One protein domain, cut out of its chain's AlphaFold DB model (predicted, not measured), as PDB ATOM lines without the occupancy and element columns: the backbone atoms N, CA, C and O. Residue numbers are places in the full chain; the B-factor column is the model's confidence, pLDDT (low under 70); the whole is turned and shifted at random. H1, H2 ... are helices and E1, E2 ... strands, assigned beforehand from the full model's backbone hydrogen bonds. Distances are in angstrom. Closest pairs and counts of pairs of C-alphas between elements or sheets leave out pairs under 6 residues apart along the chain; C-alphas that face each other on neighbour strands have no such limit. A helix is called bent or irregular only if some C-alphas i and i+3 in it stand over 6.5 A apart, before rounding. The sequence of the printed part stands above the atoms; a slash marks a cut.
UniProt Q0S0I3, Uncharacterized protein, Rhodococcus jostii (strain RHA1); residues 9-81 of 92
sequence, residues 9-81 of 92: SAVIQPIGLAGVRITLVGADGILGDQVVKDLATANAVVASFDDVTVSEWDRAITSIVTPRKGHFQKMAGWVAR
ATOM      1  N   SER A   9      14.477 -19.401   1.667       96.44
ATOM      2  CA  SER A   9      15.037 -18.954   2.942       96.44
ATOM      3  C   SER A   9      16.309 -18.141   2.710       96.44
ATOM      4  O   SER A   9      17.183 -18.563   1.952       96.44
ATOM      5  N   ALA A  10      16.431 -16.988   3.366       97.31
ATOM      6  CA  ALA A  10      17.593 -16.109   3.291       97.31
ATOM      7  C   ALA A  10      18.416 -16.164   4.580       97.31
ATOM      8  O   ALA A  10      17.944 -15.751   5.636       97.31
ATOM      9  N   VAL A  11      19.673 -16.594   4.481       97.31
ATOM     10  CA  VAL A  11      20.645 -16.523   5.576       97.31
ATOM     11  C   VAL A  11      21.562 -15.321   5.359       97.31
ATOM     12  O   VAL A  11      22.300 -15.258   4.373       97.31
ATOM     13  N   ILE A  12      21.512 -14.357   6.280       97.56
ATOM     14  CA  ILE A  12      22.285 -13.109   6.221       97.56
ATOM     15  C   ILE A  12      23.583 -13.273   7.018       97.56
ATOM     16  O   ILE A  12      23.564 -13.601   8.200       97.56
ATOM     17  N   GLN A  13      24.727 -13.047   6.372       96.69
ATOM     18  CA  GLN A  13      26.041 -13.403   6.908       96.69
ATOM     19  C   GLN A  13      27.049 -12.264   6.696       96.69
ATOM     20  O   GLN A  13      27.563 -12.098   5.586       96.69
ATOM     21  N   PRO A  14      27.381 -11.473   7.729       96.69
ATOM     22  CA  PRO A  14      28.499 -10.537   7.659       96.69
ATOM     23  C   PRO A  14      29.818 -11.281   7.395       96.69
ATOM     24  O   PRO A  14      30.159 -12.218   8.114       96.69
ATOM     25  N   ILE A  15      30.571 -10.867   6.372       94.31
ATOM     26  CA  ILE A  15      31.827 -11.507   5.931       94.31
ATOM     27  C   ILE A  15      33.034 -10.565   6.081       94.31
ATOM     28  O   ILE A  15      33.955 -10.547   5.264       94.31
ATOM     29  N   GLY A  16      33.025  -9.760   7.145       92.69
ATOM     30  CA  GLY A  16      34.060  -8.766   7.428       92.69
ATOM     31  C   GLY A  16      34.017  -7.586   6.454       92.69
ATOM     32  O   GLY A  16      32.947  -7.122   6.072       92.69
ATOM     33  N   LEU A  17      35.190  -7.100   6.033       92.75
ATOM     34  CA  LEU A  17      35.309  -5.925   5.154       92.75
ATOM     35  C   LEU A  17      34.724  -6.134   3.748       92.75
ATOM     36  O   LEU A  17      34.501  -5.163   3.032       92.75
ATOM     37  N   ALA A  18      34.474  -7.383   3.349       90.31
ATOM     38  CA  ALA A  18      33.847  -7.698   2.069       90.31
ATOM     39  C   ALA A  18      32.337  -7.387   2.040       90.31
ATOM     40  O   ALA A  18      31.746  -7.410   0.963       90.31
ATOM     41  N   GLY A  19      31.720  -7.087   3.191       96.44
ATOM     42  CA  GLY A  19      30.307  -6.731   3.308       96.44
ATOM     43  C   GLY A  19      29.470  -7.842   3.938       96.44
ATOM     44  O   GLY A  19      29.901  -8.513   4.878       96.44
ATOM     45  N   VAL A  20      28.254  -8.031   3.431       98.00
ATOM     46  CA  VAL A  20      27.278  -9.002   3.942       98.00
ATOM     47  C   VAL A  20      26.811  -9.902   2.809       98.00
ATOM     48  O   VAL A  20      26.306  -9.425   1.795       98.00
ATOM     49  N   ARG A  21      26.972 -11.216   2.975       96.75
ATOM     50  CA  ARG A  21      26.442 -12.221   2.052       96.75
ATOM     51  C   ARG A  21      25.001 -12.553   2.421       96.75
ATOM     52  O   ARG A  21      24.705 -12.838   3.576       96.75
ATOM     53  N   ILE A  22      24.131 -12.552   1.423       97.25
ATOM     54  CA  ILE A  22      22.767 -13.066   1.489       97.25
ATOM     55  C   ILE A  22      22.788 -14.405   0.763       97.25
ATOM     56  O   ILE A  22      22.944 -14.444  -0.460       97.25
ATOM     57  N   THR A  23      22.669 -15.493   1.514       95.62
ATOM     58  CA  THR A  23      22.564 -16.836   0.948       95.62
ATOM     59  C   THR A  23      21.096 -17.220   0.859       95.62
ATOM     60  O   THR A  23      20.413 -17.275   1.874       95.62
ATOM     61  N   LEU A  24      20.615 -17.481  -0.350       94.75
ATOM     62  CA  LEU A  24      19.249 -17.906  -0.626       94.75
ATOM     63  C   LEU A  24      19.222 -19.414  -0.849       94.75
ATOM     64  O   LEU A  24      19.998 -19.932  -1.652       94.75
ATOM     65  N   VAL A  25      18.305 -20.098  -0.178       94.75
ATOM     66  CA  VAL A  25      18.023 -21.523  -0.368       94.75
ATOM     67  C   VAL A  25      16.590 -21.633  -0.866       94.75
ATOM     68  O   VAL A  25      15.662 -21.304  -0.130       94.75
ATOM     69  N   GLY A  26      16.416 -22.030  -2.127       93.25
ATOM     70  CA  GLY A  26      15.089 -22.272  -2.696       93.25
ATOM     71  C   GLY A  26      14.385 -23.448  -2.019       93.25
ATOM     72  O   GLY A  26      15.029 -24.278  -1.373       93.25
ATOM     73  N   ALA A  27      13.069 -23.555  -2.200       90.19
ATOM     74  CA  ALA A  27      12.294 -24.700  -1.709       90.19
ATOM     75  C   ALA A  27      12.783 -26.048  -2.286       90.19
ATOM     76  O   ALA A  27      12.630 -27.092  -1.660       90.19
ATOM     77  N   ASP A  28      13.412 -26.018  -3.463       89.38
ATOM     78  CA  ASP A  28      14.076 -27.157  -4.107       89.38
ATOM     79  C   ASP A  28      15.506 -27.429  -3.591       89.38
ATOM     80  O   ASP A  28      16.210 -28.293  -4.116       89.38
ATOM     81  N   GLY A  29      15.958 -26.684  -2.580       90.56
ATOM     82  CA  GLY A  29      17.281 -26.806  -1.976       90.56
ATOM     83  C   GLY A  29      18.402 -26.116  -2.754       90.56
ATOM     84  O   GLY A  29      19.545 -26.091  -2.282       90.56
ATOM     85  N   ILE A  30      18.129 -25.538  -3.926       91.12
ATOM     86  CA  ILE A  30      19.165 -24.898  -4.735       91.12
ATOM     87  C   ILE A  30      19.625 -23.602  -4.072       91.12
ATOM     88  O   ILE A  30      18.837 -22.719  -3.731       91.12
ATOM     89  N   LEU A  31      20.946 -23.482  -3.937       91.31
ATOM     90  CA  LEU A  31      21.589 -22.338  -3.306       91.31
ATOM     91  C   LEU A  31      21.966 -21.256  -4.330       91.31
ATOM     92  O   LEU A  31      22.567 -21.532  -5.379       91.31
ATOM     93  N   GLY A  32      21.652 -20.010  -3.984       91.00
ATOM     94  CA  GLY A  32      22.113 -18.776  -4.617       91.00
ATOM     95  C   GLY A  32      22.758 -17.850  -3.585       91.00
ATOM     96  O   GLY A  32      22.454 -17.933  -2.401       91.00
ATOM     97  N   ASP A  33      23.642 -16.956  -4.020       93.06
ATOM     98  CA  ASP A  33      24.264 -15.979  -3.127       93.06
ATOM     99  C   ASP A  33      24.455 -14.623  -3.811       93.06
ATOM    100  O   ASP A  33      24.706 -14.552  -5.022       93.06
ATOM    101  N   GLN A  34      24.337 -13.559  -3.019       94.00
ATOM    102  CA  GLN A  34      24.704 -12.190  -3.383       94.00
ATOM    103  C   GLN A  34      25.438 -11.528  -2.221       94.00
ATOM    104  O   GLN A  34      25.166 -11.824  -1.059       94.00
ATOM    105  N   VAL A  35      26.362 -10.620  -2.527       95.25
ATOM    106  CA  VAL A  35      27.068  -9.824  -1.515       95.25
ATOM    107  C   VAL A  35      26.646  -8.370  -1.658       95.25
ATOM    108  O   VAL A  35      26.688  -7.811  -2.751       95.25
ATOM    109  N   VAL A  36      26.251  -7.765  -0.542       97.50
ATOM    110  CA  VAL A  36      25.894  -6.349  -0.439       97.50
ATOM    111  C   VAL A  36      26.835  -5.634   0.524       97.50
ATOM    112  O   VAL A  36      27.566  -6.260   1.290       97.50
ATOM    113  N   LYS A  37      26.821  -4.301   0.480       97.50
ATOM    114  CA  LYS A  37      27.764  -3.461   1.225       97.50
ATOM    115  C   LYS A  37      27.651  -3.621   2.744       97.50
ATOM    116  O   LYS A  37      28.671  -3.667   3.425       97.50
ATOM    117  N   ASP A  38      26.432  -3.682   3.270       97.44
ATOM    118  CA  ASP A  38      26.174  -3.641   4.708       97.44
ATOM    119  C   ASP A  38      24.885  -4.377   5.102       97.44
ATOM    120  O   ASP A  38      24.086  -4.809   4.267       97.44
ATOM    121  N   LEU A  39      24.710  -4.540   6.414       97.81
ATOM    122  CA  LEU A  39      23.603  -5.289   6.998       97.81
ATOM    123  C   LEU A  39      22.251  -4.602   6.767       97.81
ATOM    124  O   LEU A  39      21.246  -5.284   6.585       97.81
ATOM    125  N   ALA A  40      22.220  -3.269   6.747       98.00
ATOM    126  CA  ALA A  40      20.999  -2.517   6.470       98.00
ATOM    127  C   ALA A  40      20.508  -2.800   5.045       98.00
ATOM    128  O   ALA A  40      19.344  -3.148   4.850       98.00
ATOM    129  N   THR A  41      21.419  -2.764   4.069       98.06
ATOM    130  CA  THR A  41      21.134  -3.126   2.678       98.06
ATOM    131  C   THR A  41      20.680  -4.580   2.570       98.06
ATOM    132  O   THR A  41      19.725  -4.864   1.857       98.06
ATOM    133  N   ALA A  42      21.315  -5.506   3.297       97.88
ATOM    134  CA  ALA A  42      20.941  -6.920   3.253       97.88
ATOM    135  C   ALA A  42      19.506  -7.161   3.733       97.88
ATOM    136  O   ALA A  42      18.730  -7.826   3.048       97.88
ATOM    137  N   ASN A  43      19.144  -6.576   4.876       97.62
ATOM    138  CA  ASN A  43      17.787  -6.670   5.408       97.62
ATOM    139  C   ASN A  43      16.769  -6.007   4.475       97.62
ATOM    140  O   ASN A  43      15.717  -6.585   4.233       97.62
ATOM    141  N   ALA A  44      17.093  -4.838   3.910       97.75
ATOM    142  CA  ALA A  44      16.214  -4.148   2.966       97.75
ATOM    143  C   ALA A  44      15.970  -4.967   1.687       97.75
ATOM    144  O   ALA A  44      14.842  -5.035   1.209       97.75
ATOM    145  N   VAL A  45      17.009  -5.621   1.155       96.56
ATOM    146  CA  VAL A  45      16.879  -6.518  -0.001       96.56
ATOM    147  C   VAL A  45      15.954  -7.681   0.332       96.56
ATOM    148  O   VAL A  45      15.020  -7.923  -0.422       96.56
ATOM    149  N   VAL A  46      16.165  -8.381   1.449       96.44
ATOM    150  CA  VAL A  46      15.316  -9.527   1.815       96.44
ATOM    151  C   VAL A  46      13.869  -9.091   2.056       96.44
ATOM    152  O   VAL A  46      12.962  -9.701   1.505       96.44
ATOM    153  N   ALA A  47      13.657  -7.991   2.781       96.62
ATOM    154  CA  ALA A  47      12.327  -7.455   3.071       96.62
ATOM    155  C   ALA A  47      11.563  -6.961   1.827       96.62
ATOM    156  O   ALA A  47      10.361  -6.733   1.910       96.62
ATOM    157  N   SER A  48      12.234  -6.782   0.683       96.62
ATOM    158  CA  SER A  48      11.578  -6.410  -0.579       96.62
ATOM    159  C   SER A  48      10.906  -7.582  -1.307       96.62
ATOM    160  O   SER A  48      10.269  -7.359  -2.335       96.62
ATOM    161  N   PHE A  49      11.039  -8.813  -0.797       94.31
ATOM    162  CA  PHE A  49      10.433 -10.011  -1.372       94.31
ATOM    163  C   PHE A  49       9.519 -10.700  -0.355       94.31
ATOM    164  O   PHE A  49       9.997 -11.226   0.646       94.31
ATOM    165  N   ASP A  50       8.222 -10.767  -0.657       94.19
ATOM    166  CA  ASP A  50       7.222 -11.388   0.225       94.19
ATOM    167  C   ASP A  50       7.451 -12.900   0.418       94.19
ATOM    168  O   ASP A  50       7.203 -13.443   1.492       94.19
ATOM    169  N   ASP A  51       7.984 -13.579  -0.603       94.38
ATOM    170  CA  ASP A  51       8.214 -15.031  -0.600       94.38
ATOM    171  C   ASP A  51       9.599 -15.437  -0.054       94.38
ATOM    172  O   ASP A  51      10.057 -16.571  -0.258       94.38
ATOM    173  N   VAL A  52      10.305 -14.511   0.610       95.56
ATOM    174  CA  VAL A  52      11.628 -14.760   1.194       95.56
ATOM    175  C   VAL A  52      11.598 -14.595   2.704       95.56
ATOM    176  O   VAL A  52      11.416 -13.502   3.234       95.56
ATOM    177  N   THR A  53      11.892 -15.683   3.408       95.25
ATOM    178  CA  THR A  53      11.922 -15.692   4.874       95.25
ATOM    179  C   THR A  53      13.358 -15.642   5.377       95.25
ATOM    180  O   THR A  53      14.190 -16.457   4.975       95.25
ATOM    181  N   VAL A  54      13.664 -14.715   6.287       96.69
ATOM    182  CA  VAL A  54      14.958 -14.700   6.988       96.69
ATOM    183  C   VAL A  54      15.094 -15.973   7.827       96.69
ATOM    184  O   VAL A  54      14.183 -16.334   8.567       96.69
ATOM    185  N   SER A  55      16.235 -16.643   7.713       96.00
ATOM    186  CA  SER A  55      16.541 -17.891   8.410       96.00
ATOM    187  C   SER A  55      17.998 -17.920   8.866       96.00
ATOM    188  O   SER A  55      18.824 -17.108   8.446       96.00
ATOM    189  N   GLU A  56      18.328 -18.904   9.692       95.75
ATOM    190  CA  GLU A  56      19.699 -19.228  10.079       95.75
ATOM    191  C   GLU A  56      20.151 -20.559   9.463       95.75
ATOM    192  O   GLU A  56      19.358 -21.302   8.879       95.75
ATOM    193  N   TRP A  57      21.443 -20.876   9.601       95.38
ATOM    194  CA  TRP A  57      21.967 -22.210   9.299       95.38
ATOM    195  C   TRP A  57      21.595 -23.197  10.406       95.38
ATOM    196  O   TRP A  57      22.434 -23.619  11.201       95.38
ATOM    197  N   ASP A  58      20.321 -23.562  10.447       94.31
ATOM    198  CA  ASP A  58      19.792 -24.586  11.336       94.31
ATOM    199  C   ASP A  58      19.722 -25.960  10.646       94.31
ATOM    200  O   ASP A  58      20.109 -26.142   9.484       94.31
ATOM    201  N   ARG A  59      19.226 -26.969  11.371       94.25
ATOM    202  CA  ARG A  59      19.055 -28.322  10.826       94.25
ATOM    203  C   ARG A  59      18.091 -28.356   9.638       94.25
ATOM    204  O   ARG A  59      18.315 -29.144   8.723       94.25
ATOM    205  N   ALA A  60      17.027 -27.557   9.656       91.31
ATOM    206  CA  ALA A  60      16.019 -27.578   8.605       91.31
ATOM    207  C   ALA A  60      16.632 -27.099   7.285       91.31
ATOM    208  O   ALA A  60      16.597 -27.831   6.295       91.31
ATOM    209  N   ILE A  61      17.316 -25.954   7.306       93.62
ATOM    210  CA  ILE A  61      17.996 -25.402   6.136       93.62
ATOM    211  C   ILE A  61      19.148 -26.304   5.692       93.62
ATOM    212  O   ILE A  61      19.229 -26.681   4.525       93.62
ATOM    213  N   THR A  62      20.034 -26.702   6.607       93.00
ATOM    214  CA  THR A  62      21.205 -27.521   6.239       93.00
ATOM    215  C   THR A  62      20.833 -28.895   5.677       93.00
ATOM    216  O   THR A  62      21.617 -29.454   4.913       93.00
ATOM    217  N   SER A  63      19.648 -29.424   6.000       93.06
ATOM    218  CA  SER A  63      19.182 -30.717   5.486       93.06
ATOM    219  C   SER A  63      18.713 -30.699   4.029       93.06
ATOM    220  O   SER A  63      18.747 -31.746   3.384       93.06
ATOM    221  N   ILE A  64      18.298 -29.541   3.504       91.88
ATOM    222  CA  ILE A  64      17.751 -29.419   2.139       91.88
ATOM    223  C   ILE A  64      18.758 -28.847   1.137       91.88
ATOM    224  O   ILE A  64      18.618 -29.035  -0.071       91.88
ATOM    225  N   VAL A  65      19.779 -28.138   1.623       92.75
ATOM    226  CA  VAL A  65      20.730 -27.414   0.776       92.75
ATOM    227  C   VAL A  65      21.464 -28.366  -0.159       92.75
ATOM    228  O   VAL A  65      22.229 -29.232   0.261       92.75
ATOM    229  N   THR A  66      21.289 -28.123  -1.453       90.75
ATOM    230  CA  THR A  66      21.896 -28.884  -2.542       90.75
ATOM    231  C   THR A  66      22.615 -27.913  -3.482       90.75
ATOM    232  O   THR A  66      22.054 -27.454  -4.482       90.75
ATOM    233  N   PRO A  67      23.872 -27.528  -3.182       86.00
ATOM    234  CA  PRO A  67      24.608 -26.591  -4.018       86.00
ATOM    235  C   PRO A  67      24.880 -27.204  -5.391       86.00
ATOM    236  O   PRO A  67      25.346 -28.339  -5.504       86.00
ATOM    237  N   ARG A  68      24.654 -26.431  -6.457       86.38
ATOM    238  CA  ARG A  68      25.028 -26.864  -7.809       86.38
ATOM    239  C   ARG A  68      26.534 -27.115  -7.902       86.38
ATOM    240  O   ARG A  68      27.342 -26.437  -7.261       86.38
ATOM    241  N   LYS A  69      26.931 -28.037  -8.780       85.56
ATOM    242  CA  LYS A  69      28.338 -28.188  -9.172       85.56
ATOM    243  C   LYS A  69      28.882 -26.827  -9.627       85.56
ATOM    244  O   LYS A  69      28.221 -26.137 -10.398       85.56
ATOM    245  N   GLY A  70      30.054 -26.424  -9.143       84.69
ATOM    246  CA  GLY A  70      30.607 -25.094  -9.437       84.69
ATOM    247  C   GLY A  70      30.316 -24.031  -8.370       84.69
ATOM    248  O   GLY A  70      31.001 -23.009  -8.323       84.69
ATOM    249  N   HIS A  71      29.308 -24.241  -7.512       85.75
ATOM    250  CA  HIS A  71      28.834 -23.195  -6.605       85.75
ATOM    251  C   HIS A  71      29.899 -22.805  -5.570       85.75
ATOM    252  O   HIS A  71      30.147 -21.625  -5.332       85.75
ATOM    253  N   PHE A  72      30.591 -23.782  -4.989       83.06
ATOM    254  CA  PHE A  72      31.647 -23.493  -4.022       83.06
ATOM    255  C   PHE A  72      32.845 -22.777  -4.670       83.06
ATOM    256  O   PHE A  72      33.407 -21.879  -4.048       83.06
ATOM    257  N   GLN A  73      33.199 -23.092  -5.927       85.56
ATOM    258  CA  GLN A  73      34.237 -22.348  -6.650       85.56
ATOM    259  C   GLN A  73      33.818 -20.895  -6.883       85.56
ATOM    260  O   GLN A  73      34.633 -19.989  -6.717       85.56
ATOM    261  N   LYS A  74      32.543 -20.659  -7.223       86.31
ATOM    262  CA  LYS A  74      31.991 -19.304  -7.340       86.31
ATOM    263  C   LYS A  74      32.139 -18.544  -6.017       86.31
ATOM    264  O   LYS A  74      32.671 -17.436  -6.024       86.31
ATOM    265  N   MET A  75      31.746 -19.150  -4.893       85.81
ATOM    266  CA  MET A  75      31.852 -18.527  -3.564       85.81
ATOM    267  C   MET A  75      33.299 -18.264  -3.123       85.81
ATOM    268  O   MET A  75      33.557 -17.272  -2.443       85.81
ATOM    269  N   ALA A  76      34.238 -19.135  -3.495       84.12
ATOM    270  CA  ALA A  76      35.657 -18.975  -3.177       84.12
ATOM    271  C   ALA A  76      36.352 -17.894  -4.032       84.12
ATOM    272  O   ALA A  76      37.458 -17.463  -3.701       84.12
ATOM    273  N   GLY A  77      35.726 -17.424  -5.116       84.25
ATOM    274  CA  GLY A  77      36.242 -16.324  -5.931       84.25
ATOM    275  C   GLY A  77      37.647 -16.605  -6.468       84.25
ATOM    276  O   GLY A  77      37.903 -17.660  -7.051       84.25
ATOM    277  N   TRP A  78      38.588 -15.672  -6.269       81.81
ATOM    278  CA  TRP A  78      39.972 -15.860  -6.734       81.81
ATOM    279  C   TRP A  78      40.641 -17.082  -6.085       81.81
ATOM    280  O   TRP A  78      41.495 -17.715  -6.712       81.81
ATOM    281  N   VAL A  79      40.238 -17.446  -4.860       81.75
ATOM    282  CA  VAL A  79      40.809 -18.577  -4.113       81.75
ATOM    283  C   VAL A  79      40.497 -19.909  -4.802       81.75
ATOM    284  O   VAL A  79      41.279 -20.846  -4.699       81.75
ATOM    285  N   ALA A  80      39.427 -19.996  -5.597       84.62
ATOM    286  CA  ALA A  80      39.141 -21.195  -6.386       84.62
ATOM    287  C   ALA A  80      40.165 -21.455  -7.507       84.62
ATOM    288  O   ALA A  80      40.213 -22.550  -8.059       84.62
ATOM    289  N   ARG A  81      40.959 -20.444  -7.890       83.00
ATOM    290  CA  ARG A  81      41.913 -20.515  -9.012       83.00
ATOM    291  C   ARG A  81      43.374 -20.532  -8.575       83.00
ATOM    292  O   ARG A  81      44.258 -20.584  -9.426       83.00
TER     293      ARG A  81
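AT A GLANCE: This is residues 9 to 81 of the 92 residues of an uncharacterized protein of Rhodococcus jostii (strain RHA1) (UniProt Q0S0I3). A strongly twisted sheet of four strands has one helix, H1, packed over a face along E1 and E2. A short helix, H2, grazes the sheet, and the last helix, H3, lies out past the edge strand E3 at one end of the longest axis. The printed part has 73 residues, with three named helices and four named strands in the order E1 E2 E3 H1 E4 H2 H3. The sheet runs E3, E2, E1, E4 and is mixed, and the class is mixed, helices and strands. The whole is compact, with a radius of gyration of the C-alphas of 12.4 A and spans of 36 by 29 by 18 A.

HOW THE PARTS SIT: E1, residues 9 to 14, and E2, residues 20 to 26, form an antiparallel hairpin at 163 degrees, with N 11 and O 23 at 2.8 A, within hydrogen-bond range. E2 and E3, residues 31 to 36, form a second antiparallel hairpin at 156 degrees, with N 22 and O 34 at 2.8 A. E1, E2 and E3 are a meander, each strand the antiparallel neighbour of the one before. H1, residues 39 to 47, is on the sheet at a height over the sheet of 8.2 A, over E2 and E1, and runs along the strands, at 7 degrees to E2 on the local plane. The closest C-alphas of H1 and E1 are those of Ile 12 and Ala 42, 7.0 A apart. E4, residues 52 to 55, is the parallel neighbour of E1 at 54 degrees, with N 10 and O 53 at 2.8 A. E3, H1 and E4 make a split strand-helix-strand unit, two strands of one sheet joined through a helix, with E2 and E1 between them in the sheet, and its crossover is right-handed. H2, residues 59 to 64, only grazes the sheet with residues 61 to 64; H3, residues 71 to 81, only grazes it with residues 71 to 75 and is near E3. H1, H2 and H3 are apart from one another. Every O i to N i+4 pair is within hydrogen-bond range in H1, against 1 of 2 in H2 and 3 of 7 in H3, where 7 of 8 O i to N i+3 pairs are within range.

IN THESE COORDINATES: E1 begins at C-alpha 9 (15.037, -18.954, 2.942) and is 16.6 A long; E2 is 19.2 A and E3 16.8 A. H1 is 12.1 A long from C-alpha 39 (23.603, -5.289, 6.998), E4 9.3 A and H2 8.9 A. H3, 13.6 A, ends at C-alpha 81 (41.913, -20.515, -9.012) and is irregular, with C-alphas 75 and 78 9.1 A apart.

THE WHOLE: The C-alphas of Asp 50 and Arg 81 are the two farthest apart, 37.0 A. The printed part has no cut and no long link. Mean pLDDT of the printed part is 92.8, H3 has 84, and no printed residue is under 70.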